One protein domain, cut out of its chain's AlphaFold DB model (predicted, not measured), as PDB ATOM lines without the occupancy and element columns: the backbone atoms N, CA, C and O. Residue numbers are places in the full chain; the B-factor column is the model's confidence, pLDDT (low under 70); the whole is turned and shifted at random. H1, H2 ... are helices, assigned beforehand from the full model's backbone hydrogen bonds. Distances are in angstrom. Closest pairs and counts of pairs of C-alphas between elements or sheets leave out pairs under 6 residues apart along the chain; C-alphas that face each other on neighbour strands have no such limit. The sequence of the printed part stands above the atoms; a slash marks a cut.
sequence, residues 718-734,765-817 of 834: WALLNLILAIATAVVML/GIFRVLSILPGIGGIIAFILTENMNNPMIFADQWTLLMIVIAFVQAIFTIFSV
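This is residues 718 to 734 and 765 to 817 of the 834 residues of the protein "PE-PGRS family protein" of Christensenella hongkongensis (UniProt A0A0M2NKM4). Three helices, H1, H3 and H4, stand side by side in an up-and-down bundle, each running against the one before it in the chain, and their centres make a triangle. The short helix H2 comes just before H3 and lengthens the bundle at one end, beside the last turns of H4, while the loop of residues 786 to 798 makes the other end and folds back from H3 to H4. The printed part has 70 residues with four named helices, in the order H1, H2, H3, H4, and no named strand; its class is all helix. It is compact, with a radius of gyration of the C-alphas of 12.3 A, and its outline is a rod of 41 by 15 by 15 A.

The printed part begins at Trp 718. H1, residues 720 to 734, starts with C-alpha 720 at (-34.427, 0.753, 47.717) and is 21.3 A long from first to last C-alpha. After the cut comes H2, residues 765 to 770, 8.8 A long. H3, residues 772 to 785, measures 19.9 A and begins with C-alpha 772 at (-27.477, -19.711, 40.562). H4, residues 799 to 817, is the longest helix at 27.1 A and ends with C-alpha 817 at (-13.129, -15.422, 36.091).

In the bundle, H1 touches H3 at a shallow tilt of 25 degrees, opposite ways; the closest C-alphas are those of Thr 729 and Gly 775, 5.0 A apart. H1 also touches H4, the same way at a shallow tilt of 23 degrees, closest at the C-alphas of Asn 722 and Thr 799, 5.7 A. H3 and H4 form a helical hairpin at a shallow tilt of 13 degrees; H4 touches H3 with residues 802 to 809 alone, and the closest C-alphas, those of Pro 774 and Gln 809, are 5.6 A apart. H4 touches H2 with residues 812 to 816 alone, opposite ways at a shallow tilt of 3 degrees, closest at the C-alphas of Phe 767 and Ser 816, 6.1 A. H2 and H3 meet only through their link. H1 and H2 are only just apart, their closest C-alphas 8.2 A from each other. Residues 718 to 719 form a short parallel pairing with residues 792 to 793. Every O i to N i+4 pair is within hydrogen-bond range in H1, H2 and H3, and 14 of 15 are in H4.

The C-alphas of Gly 765 and Pro 791, the two farthest apart, are 41.7 A from each other. Residues 735 to 764 are not printed, and C-alphas 734 and 765 are 14.7 A apart across this cut. The link from H2 to H3 is tight, and that from H3 to H4, 13 residues, is long. The mean pLDDT of the printed part is 84.6; residues 765 to 769 and residue 817 are under 70.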
ATOM      1  N   TRP A 718     -40.084  -0.086  52.651       86.94
ATOM      2  CA  TRP A 718     -39.208  -1.004  51.903       86.94
ATOM      3  C   TRP A 718     -37.901  -0.330  51.486       86.94
ATOM      4  O   TRP A 718     -37.859   0.880  51.236       86.94
ATOM      5  N   ALA A 719     -36.824  -1.106  51.412       89.69
ATOM      6  CA  ALA A 719     -35.481  -0.607  51.146       89.69
ATOM      7  C   ALA A 719     -35.140  -0.606  49.648       89.69
ATOM      8  O   ALA A 719     -34.949  -1.653  49.022       89.69
ATOM      9  N   LEU A 720     -34.918   0.587  49.088       88.44
ATOM     10  CA  LEU A 720     -34.427   0.753  47.717       88.44
ATOM     11  C   LEU A 720     -33.103   0.007  47.481       88.44
ATOM     12  O   LEU A 720     -32.889  -0.566  46.410       88.44
ATOM     13  N   LEU A 721     -32.217  -0.025  48.483       89.81
ATOM     14  CA  LEU A 721     -30.952  -0.751  48.393       89.81
ATOM     15  C   LEU A 721     -31.158  -2.272  48.251       89.81
ATOM     16  O   LEU A 721     -30.366  -2.915  47.565       89.81
ATOM     17  N   ASN A 722     -32.236  -2.840  48.802       91.50
ATOM     18  CA  ASN A 722     -32.523  -4.275  48.698       91.50
ATOM     19  C   ASN A 722     -32.947  -4.643  47.271       91.50
ATOM     20  O   ASN A 722     -32.453  -5.634  46.735       91.50
ATOM     21  N   LEU A 723     -33.745  -3.794  46.610       91.50
ATOM     22  CA  LEU A 723     -34.091  -3.947  45.188       91.50
ATOM     23  C   LEU A 723     -32.848  -3.854  44.293       91.50
ATOM     24  O   LEU A 723     -32.649  -4.688  43.409       91.50
ATOM     25  N   ILE A 724     -31.975  -2.874  44.547       91.50
ATOM     26  CA  ILE A 724     -30.721  -2.703  43.796       91.50
ATOM     27  C   ILE A 724     -29.816  -3.934  43.959       91.50
ATOM     28  O   ILE A 724     -29.250  -4.414  42.973       91.50
ATOM     29  N   LEU A 725     -29.697  -4.480  45.175       91.62
ATOM     30  CA  LEU A 725     -28.910  -5.687  45.447       91.62
ATOM     31  C   LEU A 725     -29.530  -6.936  44.796       91.62
ATOM     32  O   LEU A 725     -28.801  -7.705  44.163       91.62
ATOM     33  N   ALA A 726     -30.853  -7.112  44.872       92.38
ATOM     34  CA  ALA A 726     -31.569  -8.201  44.204       92.38
ATOM     35  C   ALA A 726     -31.307  -8.189  42.688       92.38
ATOM     36  O   ALA A 726     -30.773  -9.161  42.143       92.38
ATOM     37  N   ILE A 727     -31.561  -7.054  42.026       90.44
ATOM     38  CA  ILE A 727     -31.325  -6.879  40.584       90.44
ATOM     39  C   ILE A 727     -29.849  -7.122  40.237       90.44
ATOM     40  O   ILE A 727     -29.557  -7.848  39.286       90.44
ATOM     41  N   ALA A 728     -28.904  -6.586  41.017       89.25
ATOM     42  CA  ALA A 728     -27.478  -6.798  40.771       89.25
ATOM     43  C   ALA A 728     -27.088  -8.289  40.830       89.25
ATOM     44  O   ALA A 728     -26.351  -8.769  39.963       89.25
ATOM     45  N   THR A 729     -27.604  -9.049  41.805       90.06
ATOM     46  CA  THR A 729     -27.330 -10.497  41.901       90.06
ATOM     47  C   THR A 729     -27.959 -11.305  40.764       90.06
ATOM     48  O   THR A 729     -27.303 -12.218  40.242       90.06
ATOM     49  N   ALA A 730     -29.165 -10.927  40.323       89.56
ATOM     50  CA  ALA A 730     -29.872 -11.537  39.196       89.56
ATOM     51  C   ALA A 730     -29.167 -11.278  37.850       89.56
ATOM     52  O   ALA A 730     -28.936 -12.211  37.077       89.56
ATOM     53  N   VAL A 731     -28.732 -10.038  37.591       89.06
ATOM     54  CA  VAL A 731     -27.975  -9.678  36.376       89.06
ATOM     55  C   VAL A 731     -26.646 -10.435  36.312       89.06
ATOM     56  O   VAL A 731     -26.294 -10.978  35.263       89.06
ATOM     57  N   VAL A 732     -25.922 -10.548  37.432       87.25
ATOM     58  CA  VAL A 732     -24.669 -11.324  37.496       87.25
ATOM     59  C   VAL A 732     -24.908 -12.814  37.215       87.25
ATOM     60  O   VAL A 732     -24.146 -13.416  36.455       87.25
ATOM     61  N   MET A 733     -25.982 -13.402  37.756       88.88
ATOM     62  CA  MET A 733     -26.389 -14.779  37.443       88.88
ATOM     63  C   MET A 733     -26.665 -14.952  35.940       88.88
ATOM     64  O   MET A 733     -26.116 -15.865  35.315       88.88
ATOM     65  N   LEU A 734     -27.462 -14.060  35.342       84.00
ATOM     66  CA  LEU A 734     -27.840 -14.129  33.929       84.00
ATOM     67  C   LEU A 734     -26.617 -14.028  32.998       84.00
ATOM     68  O   LEU A 734     -26.468 -14.838  32.082       84.00
ATOM     69  N   GLY A 765     -17.044 -25.113  35.433       59.94
ATOM     70  CA  GLY A 765     -18.477 -25.328  35.210       59.94
ATOM     71  C   GLY A 765     -19.263 -25.308  36.521       59.94
ATOM     72  O   GLY A 765     -20.276 -24.623  36.618       59.94
ATOM     73  N   ILE A 766     -18.741 -25.985  37.550       65.94
ATOM     74  CA  ILE A 766     -19.395 -26.111  38.861       65.94
ATOM     75  C   ILE A 766     -19.629 -24.738  39.511       65.94
ATOM     76  O   ILE A 766     -20.746 -24.466  39.933       65.94
ATOM     77  N   PHE A 767     -18.642 -23.832  39.534       63.75
ATOM     78  CA  PHE A 767     -18.836 -22.509  40.155       63.75
ATOM     79  C   PHE A 767     -19.858 -21.611  39.432       63.75
ATOM     80  O   PHE A 767     -20.505 -20.809  40.098       63.75
ATOM     81  N   ARG A 768     -20.064 -21.779  38.116       68.75
ATOM     82  CA  ARG A 768     -21.118 -21.065  37.365       68.75
ATOM     83  C   ARG A 768     -22.519 -21.621  37.628       68.75
ATOM     84  O   ARG A 768     -23.485 -20.870  37.615       68.75
ATOM     85  N   VAL A 769     -22.634 -22.926  37.876       68.69
ATOM     86  CA  VAL A 769     -23.903 -23.534  38.310       68.69
ATOM     87  C   VAL A 769     -24.196 -23.160  39.768       68.69
ATOM     88  O   VAL A 769     -25.322 -22.812  40.096       68.69
ATOM     89  N   LEU A 770     -23.183 -23.127  40.639       73.94
ATOM     90  CA  LEU A 770     -23.358 -22.714  42.037       73.94
ATOM     91  C   LEU A 770     -23.712 -21.223  42.198       73.94
ATOM     92  O   LEU A 770     -24.411 -20.896  43.150       73.94
ATOM     93  N   SER A 771     -23.332 -20.334  41.266       78.38
ATOM     94  CA  SER A 771     -23.769 -18.920  41.273       78.38
ATOM     95  C   SER A 771     -25.259 -18.703  40.960       78.38
ATOM     96  O   SER A 771     -25.730 -17.568  40.970       78.38
ATOM     97  N   ILE A 772     -26.013 -19.767  40.672       82.50
ATOM     98  CA  ILE A 772     -27.477 -19.711  40.562       82.50
ATOM     99  C   ILE A 772     -28.106 -19.555  41.955       82.50
ATOM    100  O   ILE A 772     -29.045 -18.783  42.125       82.50
ATOM    101  N   LEU A 773     -27.561 -20.242  42.969       83.75
ATOM    102  CA  LEU A 773     -28.167 -20.325  44.303       83.75
ATOM    103  C   LEU A 773     -28.272 -18.960  45.015       83.75
ATOM    104  O   LEU A 773     -29.355 -18.663  45.515       83.75
ATOM    105  N   PRO A 774     -27.241 -18.086  45.035       85.81
ATOM    106  CA  PRO A 774     -27.366 -16.769  45.658       85.81
ATOM    107  C   PRO A 774     -28.185 -15.792  44.804       85.81
ATOM    108  O   PRO A 774     -28.804 -14.890  45.355       85.81
ATOM    109  N   GLY A 775     -28.214 -15.967  43.476       86.56
ATOM    110  CA  GLY A 775     -29.036 -15.149  42.576       86.56
ATOM    111  C   GLY A 775     -30.532 -15.381  42.797       86.56
ATOM    112  O   GLY A 775     -31.270 -14.433  43.048       86.56
ATOM    113  N   ILE A 776     -30.965 -16.646  42.800       87.50
ATOM    114  CA  ILE A 776     -32.349 -17.015  43.140       87.50
ATOM    115  C   ILE A 776     -32.652 -16.664  44.604       87.50
ATOM    116  O   ILE A 776     -33.696 -16.083  44.889       87.50
ATOM    117  N   GLY A 777     -31.721 -16.940  45.525       86.94
ATOM    118  CA  GLY A 777     -31.867 -16.597  46.941       86.94
ATOM    119  C   GLY A 777     -32.067 -15.100  47.195       86.94
ATOM    120  O   GLY A 777     -32.869 -14.745  48.050       86.94
ATOM    121  N   GLY A 778     -31.407 -14.222  46.431       89.88
ATOM    122  CA  GLY A 778     -31.593 -12.769  46.518       89.88
ATOM    123  C   GLY A 778     -32.960 -12.298  46.018       89.88
ATOM    124  O   GLY A 778     -33.560 -11.422  46.632       89.88
ATOM    125  N   ILE A 779     -33.483 -12.909  44.948       88.12
ATOM    126  CA  ILE A 779     -34.833 -12.619  44.436       88.12
ATOM    127  C   ILE A 779     -35.897 -13.080  45.443       88.12
ATOM    128  O   ILE A 779     -36.798 -12.315  45.773       88.12
ATOM    129  N   ILE A 780     -35.770 -14.304  45.968       86.62
ATOM    130  CA  ILE A 780     -36.704 -14.851  46.963       86.62
ATOM    131  C   ILE A 780     -36.650 -14.041  48.263       86.62
ATOM    132  O   ILE A 780     -37.700 -13.686  48.787       86.62
ATOM    133  N   ALA A 781     -35.455 -13.703  48.761       86.31
ATOM    134  CA  ALA A 781     -35.312 -12.864  49.948       86.31
ATOM    135  C   ALA A 781     -36.008 -11.510  49.755       86.31
ATOM    136  O   ALA A 781     -36.828 -11.146  50.588       86.31
ATOM    137  N   PHE A 782     -35.772 -10.829  48.628       89.69
ATOM    138  CA  PHE A 782     -36.436  -9.562  48.312       89.69
ATOM    139  C   PHE A 782     -37.970  -9.678  48.304       89.69
ATOM    140  O   PHE A 782     -38.635  -8.861  48.925       89.69
ATOM    141  N   ILE A 783     -38.539 -10.705  47.662       84.50
ATOM    142  CA  ILE A 783     -40.002 -10.905  47.602       84.50
ATOM    143  C   ILE A 783     -40.603 -11.212  48.990       84.50
ATOM    144  O   ILE A 783     -41.755 -10.874  49.249       84.50
ATOM    145  N   LEU A 784     -39.840 -11.847  49.884       81.50
ATOM    146  CA  LEU A 784     -40.289 -12.214  51.234       81.50
ATOM    147  C   LEU A 784     -40.050 -11.128  52.301       81.50
ATOM    148  O   LEU A 784     -40.669 -11.193  53.366       81.50
ATOM    149  N   THR A 785     -39.164 -10.155  52.051       82.06
ATOM    150  CA  THR A 785     -38.861  -9.059  52.995       82.06
ATOM    151  C   THR A 785     -39.389  -7.698  52.554       82.06
ATOM    152  O   THR A 785     -39.747  -6.892  53.409       82.06
ATOM    153  N   GLU A 786     -39.475  -7.432  51.249       84.81
ATOM    154  CA  GLU A 786     -39.849  -6.123  50.710       84.81
ATOM    155  C   GLU A 786     -41.265  -6.115  50.138       84.81
ATOM    156  O   GLU A 786     -41.625  -6.908  49.270       84.81
ATOM    157  N   ASN A 787     -42.053  -5.128  50.554       83.62
ATOM    158  CA  ASN A 787     -43.356  -4.842  49.970       83.62
ATOM    159  C   ASN A 787     -43.327  -3.447  49.341       83.62
ATOM    160  O   ASN A 787     -43.343  -2.435  50.045       83.62
ATOM    161  N   MET A 788     -43.280  -3.404  48.009       79.75
ATOM    162  CA  MET A 788     -43.121  -2.163  47.244       79.75
ATOM    163  C   MET A 788     -44.330  -1.212  47.321       79.75
ATOM    164  O   MET A 788     -44.199  -0.056  46.924       79.75
ATOM    165  N   ASN A 789     -45.465  -1.658  47.878       79.88
ATOM    166  CA  ASN A 789     -46.627  -0.805  48.156       79.88
ATOM    167  C   ASN A 789     -46.412   0.112  49.377       79.88
ATOM    168  O   ASN A 789     -47.159   1.070  49.573       79.88
ATOM    169  N   ASN A 790     -45.394  -0.159  50.200       81.06
ATOM    170  CA  ASN A 790     -45.032   0.679  51.341       81.06
ATOM    171  C   ASN A 790     -44.220   1.926  50.915       81.06
ATOM    172  O   ASN A 790     -43.623   1.951  49.836       81.06
ATOM    173  N   PRO A 791     -44.114   2.967  51.765       81.12
ATOM    174  CA  PRO A 791     -43.177   4.068  51.546       81.12
ATOM    175  C   PRO A 791     -41.720   3.584  51.432       81.12
ATOM    176  O   PRO A 791     -41.234   2.788  52.235       81.12
ATOM    177  N   MET A 792     -41.008   4.101  50.430       86.56
ATOM    178  CA  MET A 792     -39.611   3.760  50.148       86.56
ATOM    179  C   MET A 792     -38.654   4.440  51.142       86.56
ATOM    180  O   MET A 792     -38.700   5.657  51.331       86.56
ATOM    181  N   ILE A 793     -37.724   3.667  51.700       87.44
ATOM    182  CA  ILE A 793     -36.552   4.143  52.446       87.44
ATOM    183  C   ILE A 793     -35.259   3.642  51.787       87.44
ATOM    184  O   ILE A 793     -35.279   2.818  50.875       87.44
ATOM    185  N   PHE A 794     -34.102   4.161  52.205       85.50
ATOM    186  CA  PHE A 794     -32.831   3.784  51.577       85.50
ATOM    187  C   PHE A 794     -32.369   2.368  51.966       85.50
ATOM    188  O   PHE A 794     -31.954   1.607  51.096       85.50
ATOM    189  N   ALA A 795     -32.446   2.025  53.254       86.19
ATOM    190  CA  ALA A 795     -32.004   0.754  53.827       86.19
ATOM    191  C   ALA A 795     -32.815   0.428  55.091       86.19
ATOM    192  O   ALA A 795     -33.262   1.346  55.780       86.19
ATOM    193  N   ASP A 796     -32.960  -0.859  55.397       86.88
ATOM    194  CA  ASP A 796     -33.793  -1.402  56.471       86.88
ATOM    195  C   ASP A 796     -33.048  -2.497  57.283       86.88
ATOM    196  O   ASP A 796     -31.825  -2.647  57.198       86.88
ATOM    197  N   GLN A 797     -33.783  -3.272  58.087       84.19
ATOM    198  CA  GLN A 797     -33.250  -4.407  58.852       84.19
ATOM    199  C   GLN A 797     -32.811  -5.597  57.973       84.19
ATOM    200  O   GLN A 797     -31.828  -6.271  58.300       84.19
ATOM    201  N   TRP A 798     -33.475  -5.834  56.839       86.19
ATOM    202  CA  TRP A 798     -33.170  -6.914  55.898       86.19
ATOM    203  C   TRP A 798     -32.028  -6.576  54.930       86.19
ATOM    204  O   TRP A 798     -31.393  -7.487  54.388       86.19
ATOM    205  N   THR A 799     -31.645  -5.301  54.804       90.38
ATOM    206  CA  THR A 799     -30.479  -4.870  54.015       90.38
ATOM    207  C   THR A 799     -29.193  -5.614  54.379       90.38
ATOM    208  O   THR A 799     -28.394  -5.925  53.492       90.38
ATOM    209  N   LEU A 800     -28.984  -5.975  55.650       89.69
ATOM    210  CA  LEU A 800     -27.807  -6.757  56.046       89.69
ATOM    211  C   LEU A 800     -27.801  -8.161  55.404       89.69
ATOM    212  O   LEU A 800     -26.758  -8.612  54.925       89.69
ATOM    213  N   LEU A 801     -28.958  -8.829  55.346       88.38
ATOM    214  CA  LEU A 801     -29.120 -10.132  54.693       88.38
ATOM    215  C   LEU A 801     -28.851 -10.018  53.185       88.38
ATOM    216  O   LEU A 801     -28.083 -10.808  52.630       88.38
ATOM    217  N   MET A 802     -29.402  -8.986  52.542       91.00
ATOM    218  CA  MET A 802     -29.210  -8.728  51.110       91.00
ATOM    219  C   MET A 802     -27.746  -8.431  50.755       91.00
ATOM    220  O   MET A 802     -27.237  -8.936  49.750       91.00
ATOM    221  N   ILE A 803     -27.024  -7.694  51.608       92.38
ATOM    222  CA  ILE A 803     -25.577  -7.463  51.458       92.38
ATOM    223  C   ILE A 803     -24.791  -8.779  51.574       92.38
ATOM    224  O   ILE A 803     -23.871  -9.008  50.785       92.38
ATOM    225  N   VAL A 804     -25.151  -9.669  52.508       92.00
ATOM    226  CA  VAL A 804     -24.499 -10.985  52.653       92.00
ATOM    227  C   VAL A 804     -24.724 -11.854  51.411       92.00
ATOM    228  O   VAL A 804     -23.760 -12.423  50.891       92.00
ATOM    229  N   ILE A 805     -25.951 -11.910  50.881       90.94
ATOM    230  CA  ILE A 805     -26.269 -12.656  49.651       90.94
ATOM    231  C   ILE A 805     -25.462 -12.109  48.460       90.94
ATOM    232  O   ILE A 805     -24.810 -12.876  47.743       90.94
ATOM    233  N   ALA A 806     -25.418 -10.785  48.289       90.56
ATOM    234  CA  ALA A 806     -24.635 -10.143  47.234       90.56
ATOM    235  C   ALA A 806     -23.121 -10.390  47.374       90.56
ATOM    236  O   ALA A 806     -22.432 -10.621  46.375       90.56
ATOM    237  N   PHE A 807     -22.593 -10.418  48.601       91.31
ATOM    238  CA  PHE A 807     -21.189 -10.738  48.865       91.31
ATOM    239  C   PHE A 807     -20.850 -12.195  48.508       91.31
ATOM    240  O   PHE A 807     -19.829 -12.455  47.865       91.31
ATOM    241  N   VAL A 808     -21.732 -13.146  48.836       88.62
ATOM    242  CA  VAL A 808     -21.595 -14.552  48.415       88.62
ATOM    243  C   VAL A 808     -21.617 -14.667  46.884       88.62
ATOM    244  O   VAL A 808     -20.754 -15.340  46.308       88.62
ATOM    245  N   GLN A 809     -22.517 -13.951  46.202       90.25
ATOM    246  CA  GLN A 809     -22.575 -13.927  44.735       90.25
ATOM    247  C   GLN A 809     -21.288 -13.360  44.104       90.25
ATOM    248  O   GLN A 809     -20.773 -13.902  43.116       90.25
ATOM    249  N   ALA A 810     -20.702 -12.319  44.703       85.75
ATOM    250  CA  ALA A 810     -19.420 -11.764  44.268       85.75
ATOM    251  C   ALA A 810     -18.269 -12.785  44.394       85.75
ATOM    252  O   ALA A 810     -17.449 -12.900  43.476       85.75
ATOM    253  N   ILE A 811     -18.233 -13.583  45.469       85.50
ATOM    254  CA  ILE A 811     -17.233 -14.652  45.655       85.50
ATOM    255  C   ILE A 811     -17.320 -15.691  44.523       85.50
ATOM    256  O   ILE A 811     -16.304 -15.978  43.878       85.50
ATOM    257  N   PHE A 812     -18.515 -16.216  44.225       82.81
ATOM    258  CA  PHE A 812     -18.710 -17.180  43.129       82.81
ATOM    259  C   PHE A 812     -18.321 -16.607  41.757       82.81
ATOM    260  O   PHE A 812     -17.712 -17.298  40.928       82.81
ATOM    261  N   THR A 813     -18.592 -15.318  41.541       81.56
ATOM    262  CA  THR A 813     -18.208 -14.597  40.320       81.56
ATOM    263  C   THR A 813     -16.683 -14.503  40.181       81.56
ATOM    264  O   THR A 813     -16.135 -14.843  39.130       81.56
ATOM    265  N   ILE A 814     -15.960 -14.136  41.248       80.88
ATOM    266  CA  ILE A 814     -14.488 -14.029  41.240       80.88
ATOM    267  C   ILE A 814     -13.827 -15.382  40.922       80.88
ATOM    268  O   ILE A 814     -12.899 -15.442  40.102       80.88
ATOM    269  N   PHE A 815     -14.313 -16.478  41.516       74.81
ATOM    270  CA  PHE A 815     -13.798 -17.825  41.232       74.81
ATOM    271  C   PHE A 815     -14.095 -18.307  39.803       74.81
ATOM    272  O   PHE A 815     -13.352 -19.136  39.269       74.81
ATOM    273  N   SER A 816     -15.102 -17.735  39.141       70.38
ATOM    274  CA  SER A 816     -15.456 -18.055  37.754       70.38
ATOM    275  C   SER A 816     -14.563 -17.378  36.693       70.38
ATOM    276  O   SER A 816     -14.618 -17.782  35.525       70.38
ATOM    277  N   VAL A 817     -13.728 -16.384  37.056       67.75
ATOM    278  CA  VAL A 817     -13.129 -15.422  36.091       67.75
ATOM    279  C   VAL A 817     -11.584 -15.454  35.940       67.75
ATOM    280  O   VAL A 817     -11.074 -15.090  34.880       67.75
TER     281      VAL A 817